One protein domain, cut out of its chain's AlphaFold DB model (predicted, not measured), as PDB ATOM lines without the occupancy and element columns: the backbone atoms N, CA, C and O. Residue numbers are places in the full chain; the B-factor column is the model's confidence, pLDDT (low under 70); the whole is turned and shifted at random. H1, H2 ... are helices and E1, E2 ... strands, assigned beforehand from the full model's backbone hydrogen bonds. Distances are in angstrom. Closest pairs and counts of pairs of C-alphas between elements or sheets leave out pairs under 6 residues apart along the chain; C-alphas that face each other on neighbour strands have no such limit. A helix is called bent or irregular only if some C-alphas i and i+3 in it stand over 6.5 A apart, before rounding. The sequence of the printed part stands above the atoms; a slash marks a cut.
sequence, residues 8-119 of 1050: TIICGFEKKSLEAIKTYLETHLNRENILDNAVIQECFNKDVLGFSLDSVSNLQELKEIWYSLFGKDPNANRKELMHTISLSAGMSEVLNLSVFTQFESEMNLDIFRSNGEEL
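What this domain is: This is residues 8 to 119 of the 1050 residues of an uncharacterized protein of Cryptosporidium meleagridis (UniProt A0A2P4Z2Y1). Two helices, H1 and H5, lie side by side and run opposite ways, and the last part of H6 packs on H1 at about a right angle. Beside them is a small three-stranded sheet, grazed by H4 and by the last part of H6; H2 and H3 make a corner after H1, and H7 lies far out at the other end of the printed part. The 112 printed residues hold seven named helices and three named strands, in the order H1 H2 H3 E1 H4 H5 H6 E2 E3 H7. The sheet runs E1 E3 E2, all antiparallel, and the class is mixed, helices and strands. The whole is compact, with a radius of gyration of the C-alphas of 13.5 A, and rounded, spanning 36 by 30 by 25 A.

Where its parts are: H1, residues 15 to 28, begins at C-alpha 15 (17.995, -33.256, -15.804) and is 19.9 A long. H2 is residues 31 to 36 and H3 residues 38 to 42. E1, residues 50 to 52, runs directly into H4, residues 53 to 56. H5, residues 60 to 70, is 15.1 A long. H6, residues 75 to 89, is 19.1 A long and irregular: C-alphas 76 and 79 are 8.9 A apart. E2, residues 96 to 101, and E3, residues 107 to 112, are 15.5 A and 15.6 A long. H7, residues 116 to 119, ends at C-alpha 119 (-4.173, -53.809, -20.080).

How they stand to each other: H1 touches H5 at a shallow tilt of 2 degrees, opposite ways, the closest C-alphas being those of Ser 17 and Leu 69, 6.3 A apart. With residues 18 to 22 alone, H1 touches residues 84 to 89 of H6, about perpendicular at 89 degrees; the C-alphas of Lys 22 and Ser 88 are closest, 5.2 A apart. H5 and H6 are apart. H2 and H3 touch only at the corner, closest at the C-alphas of Ile 34 and Ile 40, 5.8 A. H4 only grazes the sheet with residues 53 to 56, and H6 with residues 82 to 89. E1 and E3 are antiparallel at 159 degrees, with N 51 and O 109 2.9 A apart. E2 and E3 form a hairpin at 152 degrees, with N 96 and O 112 2.9 A apart. H7 is not on the sheet. In H1, H2, H3 and H5 every O i to N i+4 pair is within hydrogen-bond range; in H6, 9 of 11 are, and H4 and H7 are too short for such a pair.

The domain as a whole: The C-alphas farthest apart, those of Gly 71 and Glu 117, are 40.3 A apart. The printed part has no cut and no long link. The mean pLDDT of the printed part is 74.5, and residues 47 to 48 and 89 to 119 are under 70.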
ATOM      1  N   THR A   8      20.224 -27.878 -15.213       83.62
ATOM      2  CA  THR A   8      19.207 -27.987 -14.170       83.62
ATOM      3  C   THR A   8      19.477 -29.264 -13.388       83.62
ATOM      4  O   THR A   8      19.220 -30.358 -13.889       83.62
ATOM      5  N   ILE A   9      20.030 -29.127 -12.184       84.94
ATOM      6  CA  ILE A   9      20.274 -30.253 -11.283       84.94
ATOM      7  C   ILE A   9      18.997 -30.512 -10.482       84.94
ATOM      8  O   ILE A   9      18.565 -29.667  -9.698       84.94
ATOM      9  N   ILE A  10      18.399 -31.685 -10.672       78.25
ATOM     10  CA  ILE A  10      17.215 -32.161  -9.956       78.25
ATOM     11  C   ILE A  10      17.694 -33.206  -8.948       78.25
ATOM     12  O   ILE A  10      18.202 -34.260  -9.322       78.25
ATOM     13  N   CYS A  11      17.582 -32.886  -7.655       77.38
ATOM     14  CA  CYS A  11      17.907 -33.786  -6.539       77.38
ATOM     15  C   CYS A  11      19.299 -34.462  -6.618       77.38
ATOM     16  O   CYS A  11      19.469 -35.587  -6.155       77.38
ATOM     17  N   GLY A  12      20.292 -33.764  -7.186       81.88
ATOM     18  CA  GLY A  12      21.681 -34.229  -7.345       81.88
ATOM     19  C   GLY A  12      22.060 -34.678  -8.761       81.88
ATOM     20  O   GLY A  12      23.246 -34.736  -9.073       81.88
ATOM     21  N   PHE A  13      21.081 -34.911  -9.635       83.62
ATOM     22  CA  PHE A  13      21.274 -35.413 -10.997       83.62
ATOM     23  C   PHE A  13      21.090 -34.295 -12.020       83.62
ATOM     24  O   PHE A  13      20.196 -33.464 -11.865       83.62
ATOM     25  N   GLU A  14      21.870 -34.267 -13.103       86.62
ATOM     26  CA  GLU A  14      21.521 -33.392 -14.227       86.62
ATOM     27  C   GLU A  14      20.200 -33.860 -14.851       86.62
ATOM     28  O   GLU A  14      20.031 -35.053 -15.111       86.62
ATOM     29  N   LYS A  15      19.280 -32.929 -15.156       85.12
ATOM     30  CA  LYS A  15      17.995 -33.256 -15.804       85.12
ATOM     31  C   LYS A  15      18.195 -34.151 -17.033       85.12
ATOM     32  O   LYS A  15      17.443 -35.099 -17.211       85.12
ATOM     33  N   LYS A  16      19.235 -33.895 -17.838       87.06
ATOM     34  CA  LYS A  16      19.580 -34.703 -19.018       87.06
ATOM     35  C   LYS A  16      19.809 -36.182 -18.703       87.06
ATOM     36  O   LYS A  16      19.377 -37.022 -19.481       87.06
ATOM     37  N   SER A  17      20.467 -36.498 -17.590       84.56
ATOM     38  CA  SER A  17      20.733 -37.879 -17.174       84.56
ATOM     39  C   SER A  17      19.440 -38.583 -16.760       84.56
ATOM     40  O   SER A  17      19.203 -39.717 -17.168       84.56
ATOM     41  N   LEU A  18      18.566 -37.882 -16.023       83.88
ATOM     42  CA  LEU A  18      17.226 -38.379 -15.684       83.88
ATOM     43  C   LEU A  18      16.373 -38.598 -16.943       83.88
ATOM     44  O   LEU A  18      15.695 -39.608 -17.060       83.88
ATOM     45  N   GLU A  19      16.425 -37.663 -17.891       84.31
ATOM     46  CA  GLU A  19      15.635 -37.655 -19.129       84.31
ATOM     47  C   GLU A  19      16.109 -38.753 -20.108       84.31
ATOM     48  O   GLU A  19      15.280 -39.431 -20.716       84.31
ATOM     49  N   ALA A  20      17.419 -39.022 -20.177       86.25
ATOM     50  CA  ALA A  20      17.990 -40.143 -20.929       86.25
ATOM     51  C   ALA A  20      17.586 -41.507 -20.342       86.25
ATOM     52  O   ALA A  20      17.148 -42.384 -21.083       86.25
ATOM     53  N   ILE A  21      17.669 -41.674 -19.016       85.69
ATOM     54  CA  ILE A  21      17.265 -42.919 -18.339       85.69
ATOM     55  C   ILE A  21      15.749 -43.125 -18.425       85.69
ATOM     56  O   ILE A  21      15.309 -44.238 -18.701       85.69
ATOM     57  N   LYS A  22      14.954 -42.052 -18.296       85.44
ATOM     58  CA  LYS A  22      13.510 -42.065 -18.566       85.44
ATOM     59  C   LYS A  22      13.228 -42.616 -19.968       85.44
ATOM     60  O   LYS A  22      12.492 -43.585 -20.108       85.44
ATOM     61  N   THR A  23      13.855 -42.026 -20.987       85.94
ATOM     62  CA  THR A  23      13.638 -42.390 -22.397       85.94
ATOM     63  C   THR A  23      14.063 -43.824 -22.688       85.94
ATOM     64  O   THR A  23      13.371 -44.523 -23.423       85.94
ATOM     65  N   TYR A  24      15.161 -44.294 -22.091       87.06
ATOM     66  CA  TYR A  24      15.557 -45.694 -22.190       87.06
ATOM     67  C   TYR A  24      14.492 -46.625 -21.595       87.06
ATOM     68  O   TYR A  24      14.028 -47.531 -22.281       87.06
ATOM     69  N   LEU A  25      14.049 -46.379 -20.357       84.88
ATOM     70  CA  LEU A  25      13.039 -47.223 -19.710       84.88
ATOM     71  C   LEU A  25      11.713 -47.202 -20.489       84.88
ATOM     72  O   LEU A  25      11.123 -48.254 -20.700       84.88
ATOM     73  N   GLU A  26      11.294 -46.050 -21.019       83.25
ATOM     74  CA  GLU A  26      10.130 -45.932 -21.912       83.25
ATOM     75  C   GLU A  26      10.317 -46.630 -23.272       83.25
ATOM     76  O   GLU A  26       9.337 -47.044 -23.887       83.25
ATOM     77  N   THR A  27      11.550 -46.801 -23.753       84.44
ATOM     78  CA  THR A  27      11.835 -47.458 -25.042       84.44
ATOM     79  C   THR A  27      11.999 -48.977 -24.903       84.44
ATOM     80  O   THR A  27      11.612 -49.715 -25.808       84.44
ATOM     81  N   HIS A  28      12.519 -49.462 -23.771       81.38
ATOM     82  CA  HIS A  28      12.799 -50.887 -23.549       81.38
ATOM     83  C   HIS A  28      11.721 -51.588 -22.710       81.38
ATOM     84  O   HIS A  28      11.445 -52.759 -22.941       81.38
ATOM     85  N   LEU A  29      11.031 -50.872 -21.815       81.69
ATOM     86  CA  LEU A  29       9.937 -51.409 -20.993       81.69
ATOM     87  C   LEU A  29       8.539 -50.953 -21.464       81.69
ATOM     88  O   LEU A  29       7.583 -50.966 -20.687       81.69
ATOM     89  N   ASN A  30       8.382 -50.547 -22.731       81.50
ATOM     90  CA  ASN A  30       7.046 -50.407 -23.323       81.50
ATOM     91  C   ASN A  30       6.477 -51.760 -23.772       81.50
ATOM     92  O   ASN A  30       7.194 -52.734 -23.987       81.50
ATOM     93  N   ARG A  31       5.153 -51.792 -23.950       70.25
ATOM     94  CA  ARG A  31       4.394 -52.998 -24.303       70.25
ATOM     95  C   ARG A  31       4.849 -53.670 -25.604       70.25
ATOM     96  O   ARG A  31       4.767 -54.888 -25.672       70.25
ATOM     97  N   GLU A  32       5.279 -52.912 -26.614       72.81
ATOM     98  CA  GLU A  32       5.744 -53.484 -27.888       72.81
ATOM     99  C   GLU A  32       7.062 -54.242 -27.650       72.81
ATOM    100  O   GLU A  32       7.125 -55.454 -27.832       72.81
ATOM    101  N   ASN A  33       8.068 -53.570 -27.082       76.44
ATOM    102  CA  ASN A  33       9.386 -54.161 -26.830       76.44
ATOM    103  C   ASN A  33       9.340 -55.311 -25.798       76.44
ATOM    104  O   ASN A  33      10.026 -56.312 -25.966       76.44
ATOM    105  N   ILE A  34       8.464 -55.251 -24.784       76.81
ATOM    106  CA  ILE A  34       8.231 -56.381 -23.858       76.81
ATOM    107  C   ILE A  34       7.635 -57.604 -24.585       76.81
ATOM    108  O   ILE A  34       7.927 -58.736 -24.207       76.81
ATOM    109  N   LEU A  35       6.812 -57.421 -25.623       71.56
ATOM    110  CA  LEU A  35       6.225 -58.534 -26.385       71.56
ATOM    111  C   LEU A  35       7.173 -59.106 -27.456       71.56
ATOM    112  O   LEU A  35       7.057 -60.290 -27.777       71.56
ATOM    113  N   ASP A  36       8.143 -58.321 -27.923       73.06
ATOM    114  CA  ASP A  36       9.109 -58.737 -28.948       73.06
ATOM    115  C   ASP A  36      10.451 -59.241 -28.370       73.06
ATOM    116  O   ASP A  36      11.115 -60.092 -28.968       73.06
ATOM    117  N   ASN A  37      10.875 -58.748 -27.200       77.00
ATOM    118  CA  ASN A  37      12.195 -59.025 -26.629       77.00
ATOM    119  C   ASN A  37      12.163 -60.144 -25.574       77.00
ATOM    120  O   ASN A  37      11.848 -59.928 -24.402       77.00
ATOM    121  N   ALA A  38      12.575 -61.347 -25.980       75.81
ATOM    122  CA  ALA A  38      12.601 -62.537 -25.127       75.81
ATOM    123  C   ALA A  38      13.441 -62.390 -23.836       75.81
ATOM    124  O   ALA A  38      13.081 -62.974 -22.817       75.81
ATOM    125  N   VAL A  39      14.515 -61.587 -23.840       78.50
ATOM    126  CA  VAL A  39      15.331 -61.342 -22.630       78.50
ATOM    127  C   VAL A  39      14.549 -60.502 -21.622       78.50
ATOM    128  O   VAL A  39      14.594 -60.747 -20.419       78.50
ATOM    129  N   ILE A  40      13.775 -59.531 -22.109       80.88
ATOM    130  CA  ILE A  40      12.891 -58.720 -21.269       80.88
ATOM    131  C   ILE A  40      11.714 -59.576 -20.762       80.88
ATOM    132  O   ILE A  40      11.331 -59.445 -19.604       80.88
ATOM    133  N   GLN A  41      11.208 -60.534 -21.544       78.88
ATOM    134  CA  GLN A  41      10.190 -61.490 -21.071       78.88
ATOM    135  C   GLN A  41      10.691 -62.414 -19.956       78.88
ATOM    136  O   GLN A  41       9.961 -62.645 -18.995       78.88
ATOM    137  N   GLU A  42      11.925 -62.917 -20.050       78.31
ATOM    138  CA  GLU A  42      12.552 -63.716 -18.985       78.31
ATOM    139  C   GLU A  42      12.779 -62.886 -17.705       78.31
ATOM    140  O   GLU A  42      12.663 -63.395 -16.592       78.31
ATOM    141  N   CYS A  43      13.007 -61.579 -17.856       79.00
ATOM    142  CA  CYS A  43      13.119 -60.612 -16.764       79.00
ATOM    143  C   CYS A  43      11.780 -60.167 -16.131       79.00
ATOM    144  O   CYS A  43      11.810 -59.475 -15.108       79.00
ATOM    145  N   PHE A  44      10.623 -60.512 -16.710       81.00
ATOM    146  CA  PHE A  44       9.306 -60.056 -16.244       81.00
ATOM    147  C   PHE A  44       8.688 -61.014 -15.211       81.00
ATOM    148  O   PHE A  44       8.322 -62.151 -15.520       81.00
ATOM    149  N   ASN A  45       8.512 -60.546 -13.973       76.94
ATOM    150  CA  ASN A  45       7.929 -61.343 -12.897       76.94
ATOM    151  C   ASN A  45       6.392 -61.338 -12.983       76.94
ATOM    152  O   ASN A  45       5.724 -60.415 -12.515       76.94
ATOM    153  N   LYS A  46       5.833 -62.422 -13.535       72.50
ATOM    154  CA  LYS A  46       4.385 -62.609 -13.727       72.50
ATOM    155  C   LYS A  46       3.562 -62.565 -12.430       72.50
ATOM    156  O   LYS A  46       2.418 -62.129 -12.488       72.50
ATOM    157  N   ASP A  47       4.105 -62.990 -11.282       69.81
ATOM    158  CA  ASP A  47       3.373 -62.972 -10.001       69.81
ATOM    159  C   ASP A  47       3.306 -61.556  -9.377       69.81
ATOM    160  O   ASP A  47       2.477 -61.319  -8.500       69.81
ATOM    161  N   VAL A  48       4.138 -60.609  -9.839       67.94
ATOM    162  CA  VAL A  48       4.161 -59.198  -9.380       67.94
ATOM    163  C   VAL A  48       3.790 -58.212 -10.507       67.94
ATOM    164  O   VAL A  48       3.753 -57.012 -10.282       67.94
ATOM    165  N   LEU A  49       3.505 -58.703 -11.723       73.06
ATOM    166  CA  LEU A  49       3.197 -57.917 -12.934       73.06
ATOM    167  C   LEU A  49       4.232 -56.826 -13.288       73.06
ATOM    168  O   LEU A  49       3.943 -55.888 -14.031       73.06
ATOM    169  N   GLY A  50       5.467 -56.991 -12.819       81.44
ATOM    170  CA  GLY A  50       6.537 -56.011 -12.953       81.44
ATOM    171  C   GLY A  50       7.912 -56.652 -13.076       81.44
ATOM    172  O   GLY A  50       8.070 -57.872 -13.099       81.44
ATOM    173  N   PHE A  51       8.937 -55.814 -13.143       83.00
ATOM    174  CA  PHE A  51      10.326 -56.251 -13.242       83.00
ATOM    175  C   PHE A  51      11.010 -56.161 -11.885       83.00
ATOM    176  O   PHE A  51      10.898 -55.137 -11.209       83.00
ATOM    177  N   SER A  52      11.790 -57.172 -11.500       85.12
ATOM    178  CA  SER A  52      12.701 -56.980 -10.367       85.12
ATOM    179  C   SER A  52      13.746 -55.928 -10.742       85.12
ATOM    180  O   SER A  52      14.218 -55.888 -11.883       85.12
ATOM    181  N   LEU A  53      14.133 -55.065  -9.799       82.81
ATOM    182  CA  LEU A  53      15.190 -54.094 -10.077       82.81
ATOM    183  C   LEU A  53      16.491 -54.792 -10.493       82.81
ATOM    184  O   LEU A  53      17.186 -54.265 -11.351       82.81
ATOM    185  N   ASP A  54      16.798 -55.965  -9.929       83.38
ATOM    186  CA  ASP A  54      17.993 -56.739 -10.279       83.38
ATOM    187  C   ASP A  54      17.953 -57.262 -11.721       83.38
ATOM    188  O   ASP A  54      18.996 -57.380 -12.359       83.38
ATOM    189  N   SER A  55      16.766 -57.520 -12.272       85.81
ATOM    190  CA  SER A  55      16.591 -57.800 -13.700       85.81
ATOM    191  C   SER A  55      16.872 -56.546 -14.537       85.81
ATOM    192  O   SER A  55      17.675 -56.586 -15.468       85.81
ATOM    193  N   VAL A  56      16.273 -55.405 -14.171       83.81
ATOM    194  CA  VAL A  56      16.417 -54.134 -14.911       83.81
ATOM    195  C   VAL A  56      17.854 -53.608 -14.866       83.81
ATOM    196  O   VAL A  56      18.404 -53.260 -15.906       83.81
ATOM    197  N   SER A  57      18.506 -53.612 -13.699       84.88
ATOM    198  CA  SER A  57      19.910 -53.207 -13.525       84.88
ATOM    199  C   SER A  57      20.902 -54.141 -14.217       84.88
ATOM    200  O   SER A  57      22.072 -53.779 -14.374       84.88
ATOM    201  N   ASN A  58      20.463 -55.332 -14.637       87.44
ATOM    202  CA  ASN A  58      21.282 -56.255 -15.406       87.44
ATOM    203  C   ASN A  58      21.166 -56.112 -16.927       87.44
ATOM    204  O   ASN A  58      22.075 -56.603 -17.604       87.44
ATOM    205  N   LEU A  59      20.164 -55.389 -17.447       86.69
ATOM    206  CA  LEU A  59      20.051 -55.060 -18.873       86.69
ATOM    207  C   LEU A  59      21.319 -54.342 -19.363       86.69
ATOM    208  O   LEU A  59      21.760 -53.348 -18.777       86.69
ATOM    209  N   GLN A  60      21.915 -54.858 -20.439       86.75
ATOM    210  CA  GLN A  60      23.220 -54.407 -20.930       86.75
ATOM    211  C   GLN A  60      23.200 -52.939 -21.385       86.75
ATOM    212  O   GLN A  60      24.109 -52.177 -21.069       86.75
ATOM    213  N   GLU A  61      22.134 -52.516 -22.058       83.88
ATOM    214  CA  GLU A  61      22.003 -51.147 -22.561       83.88
ATOM    215  C   GLU A  61      21.798 -50.151 -21.401       83.88
ATOM    216  O   GLU A  61      22.370 -49.060 -21.407       83.88
ATOM    217  N   LEU A  62      21.050 -50.540 -20.350       85.31
ATOM    218  CA  LEU A  62      20.928 -49.724 -19.137       85.31
ATOM    219  C   LEU A  62      22.272 -49.600 -18.422       85.31
ATOM    220  O   LEU A  62      22.606 -48.507 -17.966       85.31
ATOM    221  N   LYS A  63      23.054 -50.686 -18.340       89.12
ATOM    222  CA  LYS A  63      24.434 -50.635 -17.834       89.12
ATOM    223  C   LYS A  63      25.253 -49.637 -18.639       89.12
ATOM    224  O   LYS A  63      25.847 -48.755 -18.035       89.12
ATOM    225  N   GLU A  64      25.263 -49.717 -19.966       87.81
ATOM    226  CA  GLU A  64      26.038 -48.811 -20.827       87.81
ATOM    227  C   GLU A  64      25.631 -47.339 -20.660       87.81
ATOM    228  O   GLU A  64      26.493 -46.477 -20.474       87.81
ATOM    229  N   ILE A  65      24.327 -47.043 -20.619       85.50
ATOM    230  CA  ILE A  65      23.807 -45.693 -20.352       85.50
ATOM    231  C   ILE A  65      24.191 -45.226 -18.939       85.50
ATOM    232  O   ILE A  65      24.642 -44.094 -18.760       85.50
ATOM    233  N   TRP A  66      24.075 -46.089 -17.930       88.38
ATOM    234  CA  TRP A  66      24.414 -45.764 -16.544       88.38
ATOM    235  C   TRP A  66      25.929 -45.557 -16.341       88.38
ATOM    236  O   TRP A  66      26.336 -44.591 -15.694       88.38
ATOM    237  N   TYR A  67      26.778 -46.385 -16.957       88.56
ATOM    238  CA  TYR A  67      28.232 -46.196 -17.002       88.56
ATOM    239  C   TYR A  67      28.605 -44.893 -17.722       88.56
ATOM    240  O   TYR A  67      29.462 -44.162 -17.230       88.56
ATOM    241  N   SER A  68      27.943 -44.566 -18.836       88.44
ATOM    242  CA  SER A  68      28.160 -43.320 -19.586       88.44
ATOM    243  C   SER A  68      27.796 -42.070 -18.767       88.44
ATOM    244  O   SER A  68      28.519 -41.075 -18.786       88.44
ATOM    245  N   LEU A  69      26.709 -42.129 -17.989       85.06
ATOM    246  CA  LEU A  69      26.217 -41.003 -17.187       85.06
ATOM    247  C   LEU A  69      26.896 -40.860 -15.811       85.06
ATOM    248  O   LEU A  69      26.975 -39.741 -15.302       85.06
ATOM    249  N   PHE A  70      27.369 -41.955 -15.199       85.06
ATOM    250  CA  PHE A  70      27.842 -41.964 -13.802       85.06
ATOM    251  C   PHE A  70      29.198 -42.647 -13.554       85.06
ATOM    252  O   PHE A  70      29.708 -42.571 -12.433       85.06
ATOM    253  N   GLY A  71      29.793 -43.308 -14.552       89.31
ATOM    254  CA  GLY A  71      31.117 -43.941 -14.453       89.31
ATOM    255  C   GLY A  71      31.204 -45.138 -13.495       89.31
ATOM    256  O   GLY A  71      32.284 -45.435 -12.988       89.31
ATOM    257  N   LYS A  72      30.078 -45.797 -13.194       87.56
ATOM    258  CA  LYS A  72      29.952 -46.887 -12.207       87.56
ATOM    259  C   LYS A  72      28.987 -47.958 -12.712       87.56
ATOM    260  O   LYS A  72      28.172 -47.673 -13.578       87.56
ATOM    261  N   ASP A  73      29.015 -49.139 -12.104       83.50
ATOM    262  CA  ASP A  73      27.991 -50.176 -12.297       83.50
ATOM    263  C   ASP A  73      26.652 -49.743 -11.641       83.50
ATOM    264  O   ASP A  73      26.685 -49.274 -10.494       83.50
ATOM    265  N   PRO A  74      25.479 -49.894 -12.296       82.44
ATOM    266  CA  PRO A  74      24.175 -49.653 -11.664       82.44
ATOM    267  C   PRO A  74      23.940 -50.494 -10.398       82.44
ATOM    268  O   PRO A  74      23.351 -50.006  -9.430       82.44
ATOM    269  N   ASN A  75      24.452 -51.726 -10.352       83.69
ATOM    270  CA  ASN A  75      24.338 -52.619  -9.198       83.69
ATOM    271  C   ASN A  75      25.160 -52.107  -8.003       83.69
ATOM    272  O   ASN A  75      24.705 -52.166  -6.858       83.69
ATOM    273  N   ALA A  76      26.340 -51.527  -8.262       82.81
ATOM    274  CA  ALA A  76      27.236 -51.015  -7.221       82.81
ATOM    275  C   ALA A  76      26.654 -49.824  -6.440       82.81
ATOM    276  O   ALA A  76      27.108 -49.543  -5.330       82.81
ATOM    277  N   ASN A  77      25.642 -49.133  -6.981       79.69
ATOM    278  CA  ASN A  77      24.913 -48.105  -6.245       79.69
ATOM    279  C   ASN A  77      23.394 -48.205  -6.451       79.69
ATOM    280  O   ASN A  77      22.727 -47.224  -6.772       79.69
ATOM    281  N   ARG A  78      22.833 -49.396  -6.198       80.56
ATOM    282  CA  ARG A  78      21.396 -49.729  -6.309       80.56
ATOM    283  C   ARG A  78      20.434 -48.649  -5.777       80.56
ATOM    284  O   ARG A  78      19.379 -48.428  -6.357       80.56
ATOM    285  N   LYS A  79      20.789 -47.931  -4.701       81.56
ATOM    286  CA  LYS A  79      19.982 -46.819  -4.143       81.56
ATOM    287  C   LYS A  79      19.982 -45.555  -5.015       81.56
ATOM    288  O   LYS A  79      18.970 -44.865  -5.072       81.56
ATOM    289  N   GLU A  80      21.097 -45.256  -5.677       81.88
ATOM    290  CA  GLU A  80      21.240 -44.157  -6.643       81.88
ATOM    291  C   GLU A  80      20.418 -44.464  -7.905       81.88
ATOM    292  O   GLU A  80      19.673 -43.598  -8.365       81.88
ATOM    293  N   LEU A  81      20.451 -45.720  -8.379       82.75
ATOM    294  CA  LEU A  81      19.578 -46.220  -9.450       82.75
ATOM    295  C   LEU A  81      18.100 -46.083  -9.072       82.75
ATOM    296  O   LEU A  81      17.355 -45.428  -9.791       82.75
ATOM    297  N   MET A  82      17.684 -46.614  -7.919       81.69
ATOM    298  CA  MET A  82      16.300 -46.501  -7.441       81.69
ATOM    299  C   MET A  82      15.805 -45.058  -7.392       81.69
ATOM    300  O   MET A  82      14.744 -44.751  -7.923       81.69
ATOM    301  N   HIS A  83      16.586 -44.162  -6.789       80.00
ATOM    302  CA  HIS A  83      16.225 -42.752  -6.675       80.00
ATOM    303  C   HIS A  83      16.156 -42.066  -8.050       80.00
ATOM    304  O   HIS A  83      15.253 -41.271  -8.298       80.00
ATOM    305  N   THR A  84      17.055 -42.421  -8.972       81.62
ATOM    306  CA  THR A  84      17.023 -41.967 -10.372       81.62
ATOM    307  C   THR A  84      15.760 -42.438 -11.087       81.62
ATOM    308  O   THR A  84      15.084 -41.628 -11.723       81.62
ATOM    309  N   ILE A  85      15.395 -43.717 -10.939       81.81
ATOM    310  CA  ILE A  85      14.188 -44.278 -11.551       81.81
ATOM    311  C   ILE A  85      12.943 -43.615 -10.959       81.81
ATOM    312  O   ILE A  85      12.128 -43.117 -11.727       81.81
ATOM    313  N   SER A  86      12.821 -43.486  -9.634       80.19
ATOM    314  CA  SER A  86      11.688 -42.800  -8.991       80.19
ATOM    315  C   SER A  86      11.544 -41.330  -9.413       80.19
ATOM    316  O   SER A  86      10.425 -40.860  -9.607       80.19
ATOM    317  N   LEU A  87      12.654 -40.604  -9.608       80.12
ATOM    318  CA  LEU A  87      12.623 -39.245 -10.167       80.12
ATOM    319  C   LEU A  87      12.178 -39.235 -11.637       80.12
ATOM    320  O   LEU A  87      11.415 -38.358 -12.031       80.12
ATOM    321  N   SER A  88      12.624 -40.205 -12.442       72.44
ATOM    322  CA  SER A  88      12.221 -40.328 -13.850       72.44
ATOM    323  C   SER A  88      10.764 -40.783 -14.025       72.44
ATOM    324  O   SER A  88      10.085 -40.323 -14.942       72.44
ATOM    325  N   ALA A  89      10.258 -41.611 -13.105       63.31
ATOM    326  CA  ALA A  89       8.877 -42.084 -13.039       63.31
ATOM    327  C   ALA A  89       7.911 -40.920 -12.795       63.31
ATOM    328  O   ALA A  89       6.947 -40.755 -13.533       63.31
ATOM    329  N   GLY A  90       8.244 -40.026 -11.855       61.09
ATOM    330  CA  GLY A  90       7.526 -38.761 -11.641       61.09
ATOM    331  C   GLY A  90       7.595 -37.770 -12.816       61.09
ATOM    332  O   GLY A  90       7.032 -36.682 -12.724       61.09
ATOM    333  N   MET A  91       8.283 -38.125 -13.907       55.72
ATOM    334  CA  MET A  91       8.328 -37.389 -15.172       55.72
ATOM    335  C   MET A  91       7.740 -38.187 -16.356       55.72
ATOM    336  O   MET A  91       7.798 -37.689 -17.484       55.72
ATOM    337  N   SER A  92       7.209 -39.402 -16.153       57.75
ATOM    338  CA  SER A  92       6.587 -40.227 -17.202       57.75
ATOM    339  C   SER A  92       5.061 -40.169 -17.148       57.75
ATOM    340  O   SER A  92       4.453 -40.320 -16.094       57.75
ATOM    341  N   GLU A  93       4.443 -40.000 -18.316       57.97
ATOM    342  CA  GLU A  93       3.000 -40.194 -18.529       57.97
ATOM    343  C   GLU A  93       2.695 -41.587 -19.121       57.97
ATOM    344  O   GLU A  93       1.536 -41.978 -19.246       57.97
ATOM    345  N   VAL A  94       3.736 -42.333 -19.518       55.25
ATOM    346  CA  VAL A  94       3.639 -43.556 -20.333       55.25
ATOM    347  C   VAL A  94       3.804 -44.818 -19.487       55.25
ATOM    348  O   VAL A  94       3.058 -45.779 -19.687       55.25
ATOM    349  N   LEU A  95       4.753 -44.803 -18.546       56.66
ATOM    350  CA  LEU A  95       5.008 -45.877 -17.589       56.66
ATOM    351  C   LEU A  95       4.814 -45.332 -16.170       56.66
ATOM    352  O   LEU A  95       5.648 -44.579 -15.666       56.66
ATOM    353  N   ASN A  96       3.735 -45.738 -15.502       58.00
ATOM    354  CA  ASN A  96       3.483 -45.383 -14.108       58.00
ATOM    355  C   ASN A  96       4.309 -46.311 -13.195       58.00
ATOM    356  O   ASN A  96       3.769 -47.192 -12.527       58.00
ATOM    357  N   LEU A  97       5.638 -46.143 -13.259       61.28
ATOM    358  CA  LEU A  97       6.664 -46.962 -12.604       61.28
ATOM    359  C   LEU A  97       6.569 -46.843 -11.080       61.28
ATOM    360  O   LEU A  97       7.264 -46.039 -10.448       61.28
ATOM    361  N   SER A  98       5.698 -47.653 -10.483       58.75
ATOM    362  CA  SER A  98       5.546 -47.702  -9.035       58.75
ATOM    363  C   SER A  98       6.582 -48.648  -8.428       58.75
ATOM    364  O   SER A  98       6.780 -49.775  -8.881       58.75
ATOM    365  N   VAL A  99       7.286 -48.149  -7.413       59.25
ATOM    366  CA  VAL A  99       8.296 -48.907  -6.673       59.25
ATOM    367  C   VAL A  99       7.611 -49.602  -5.509       59.25
ATOM    368  O   VAL A  99       7.351 -48.977  -4.478       59.25
ATOM    369  N   PHE A 100       7.362 -50.902  -5.646       54.34
ATOM    370  CA  PHE A 100       6.918 -51.714  -4.522       54.34
ATOM    371  C   PHE A 100       8.118 -52.325  -3.800       54.34
ATOM    372  O   PHE A 100       8.796 -53.221  -4.306       54.34
ATOM    373  N   THR A 101       8.360 -51.846  -2.579       53.97
ATOM    374  CA  THR A 101       9.136 -52.574  -1.571       53.97
ATOM    375  C   THR A 101       8.223 -53.617  -0.938       53.97
ATOM    376  O   THR A 101       7.461 -53.294  -0.020       53.97
ATOM    377  N   GLN A 102       8.268 -54.854  -1.431       46.84
ATOM    378  CA  GLN A 102       7.640 -55.969  -0.724       46.84
ATOM    379  C   GLN A 102       8.522 -56.375   0.476       46.84
ATOM    380  O   GLN A 102       9.548 -55.743   0.743       46.84
ATOM    381  N   PHE A 103       8.081 -57.346   1.279       44.59
ATOM    382  CA  PHE A 103       8.724 -57.669   2.557       44.59
ATOM    383  C   PHE A 103      10.218 -58.002   2.392       44.59
ATOM    384  O   PHE A 103      10.575 -58.980   1.752       44.59
ATOM    385  N   GLU A 104      11.055 -57.177   3.025       46.44
ATOM    386  CA  GLU A 104      12.512 -57.304   3.154       46.44
ATOM    387  C   GLU A 104      13.318 -57.423   1.837       46.44
ATOM    388  O   GLU A 104      13.633 -58.492   1.330       46.44
ATOM    389  N   SER A 105      13.815 -56.262   1.393       53.72
ATOM    390  CA  SER A 105      14.897 -56.031   0.413       53.72
ATOM    391  C   SER A 105      14.590 -56.136  -1.084       53.72
ATOM    392  O   SER A 105      15.228 -55.401  -1.843       53.72
ATOM    393  N   GLU A 106      13.603 -56.917  -1.526       53.53
ATOM    394  CA  GLU A 106      13.233 -56.928  -2.947       53.53
ATOM    395  C   GLU A 106      12.433 -55.676  -3.348       53.53
ATOM    396  O   GLU A 106      11.525 -55.212  -2.651       53.53
ATOM    397  N   MET A 107      12.820 -55.095  -4.486       61.50
ATOM    398  CA  MET A 107      12.225 -53.890  -5.061       61.50
ATOM    399  C   MET A 107      11.790 -54.207  -6.481       61.50
ATOM    400  O   MET A 107      12.640 -54.454  -7.340       61.50
ATOM    401  N   ASN A 108      10.480 -54.181  -6.709       64.06
ATOM    402  CA  ASN A 108       9.881 -54.436  -8.010       64.06
ATOM    403  C   ASN A 108       9.410 -53.118  -8.640       64.06
ATOM    404  O   ASN A 108       8.864 -52.241  -7.963       64.06
ATOM    405  N   LEU A 109       9.679 -52.987  -9.937       69.38
ATOM    406  CA  LEU A 109       9.244 -51.916 -10.822       69.38
ATOM    407  C   LEU A 109       7.979 -52.388 -11.533       69.38
ATOM    408  O   LEU A 109       8.042 -53.121 -12.523       69.38
ATOM    409  N   ASP A 110       6.839 -51.998 -10.981       66.94
ATOM    410  CA  ASP A 110       5.527 -52.327 -11.528       66.94
ATOM    411  C   ASP A 110       5.215 -51.438 -12.743       66.94
ATOM    412  O   ASP A 110       5.562 -50.250 -12.747       66.94
ATOM    413  N   ILE A 111       4.576 -51.993 -13.778       61.47
ATOM    414  CA  ILE A 111       4.280 -51.276 -15.029       61.47
ATOM    415  C   ILE A 111       2.775 -51.166 -15.237       61.47
ATOM    416  O   ILE A 111       2.159 -51.839 -16.066       61.47
ATOM    417  N   PHE A 112       2.188 -50.204 -14.531       58.59
ATOM    418  CA  PHE A 112       0.847 -49.738 -14.842       58.59
ATOM    419  C   PHE A 112       0.876 -48.701 -15.969       58.59
ATOM    420  O   PHE A 112       1.655 -47.745 -15.959       58.59
ATOM    421  N   ARG A 113      -0.064 -48.828 -16.908       51.19
ATOM    422  CA  ARG A 113      -0.627 -47.658 -17.595       51.19
ATOM    423  C   ARG A 113      -1.718 -47.057 -16.709       51.19
ATOM    424  O   ARG A 113      -2.327 -47.766 -15.913       51.19
ATOM    425  N   SER A 114      -2.015 -45.772 -16.883       45.31
ATOM    426  CA  SER A 114      -3.110 -45.090 -16.171       45.31
ATOM    427  C   SER A 114      -4.488 -45.742 -16.389       45.31
ATOM    428  O   SER A 114      -5.318 -45.704 -15.485       45.31
ATOM    429  N   ASN A 115      -4.693 -46.430 -17.518       49.19
ATOM    430  CA  ASN A 115      -5.813 -47.348 -17.749       49.19
ATOM    431  C   ASN A 115      -5.428 -48.797 -17.376       49.19
ATOM    432  O   ASN A 115      -5.273 -49.648 -18.255       49.19
ATOM    433  N   GLY A 116      -5.256 -49.100 -16.084       44.03
ATOM    434  CA  GLY A 116      -4.883 -50.454 -15.628       44.03
ATOM    435  C   GLY A 116      -5.883 -51.544 -16.050       44.03
ATOM    436  O   GLY A 116      -5.489 -52.646 -16.429       44.03
ATOM    437  N   GLU A 117      -7.172 -51.195 -16.083       49.91
ATOM    438  CA  GLU A 117      -8.251 -52.061 -16.576       49.91
ATOM    439  C   GLU A 117      -8.088 -52.421 -18.059       49.91
ATOM    440  O   GLU A 117      -8.420 -53.528 -18.447       49.91
ATOM    441  N   GLU A 118      -7.538 -51.543 -18.901       49.66
ATOM    442  CA  GLU A 118      -7.431 -51.777 -20.350       49.66
ATOM    443  C   GLU A 118      -6.312 -52.772 -20.699       49.66
ATOM    444  O   GLU A 118      -6.454 -53.570 -21.626       49.66
ATOM    445  N   LEU A 119      -5.217 -52.791 -19.928       48.34
ATOM    446  CA  LEU A 119      -4.173 -53.809 -20.080       48.34
ATOM    447  C   LEU A 119      -4.713 -55.191 -19.692       48.34
ATOM    448  O   LEU A 119      -4.577 -56.143 -20.462       48.34
TER     449      LEU A 119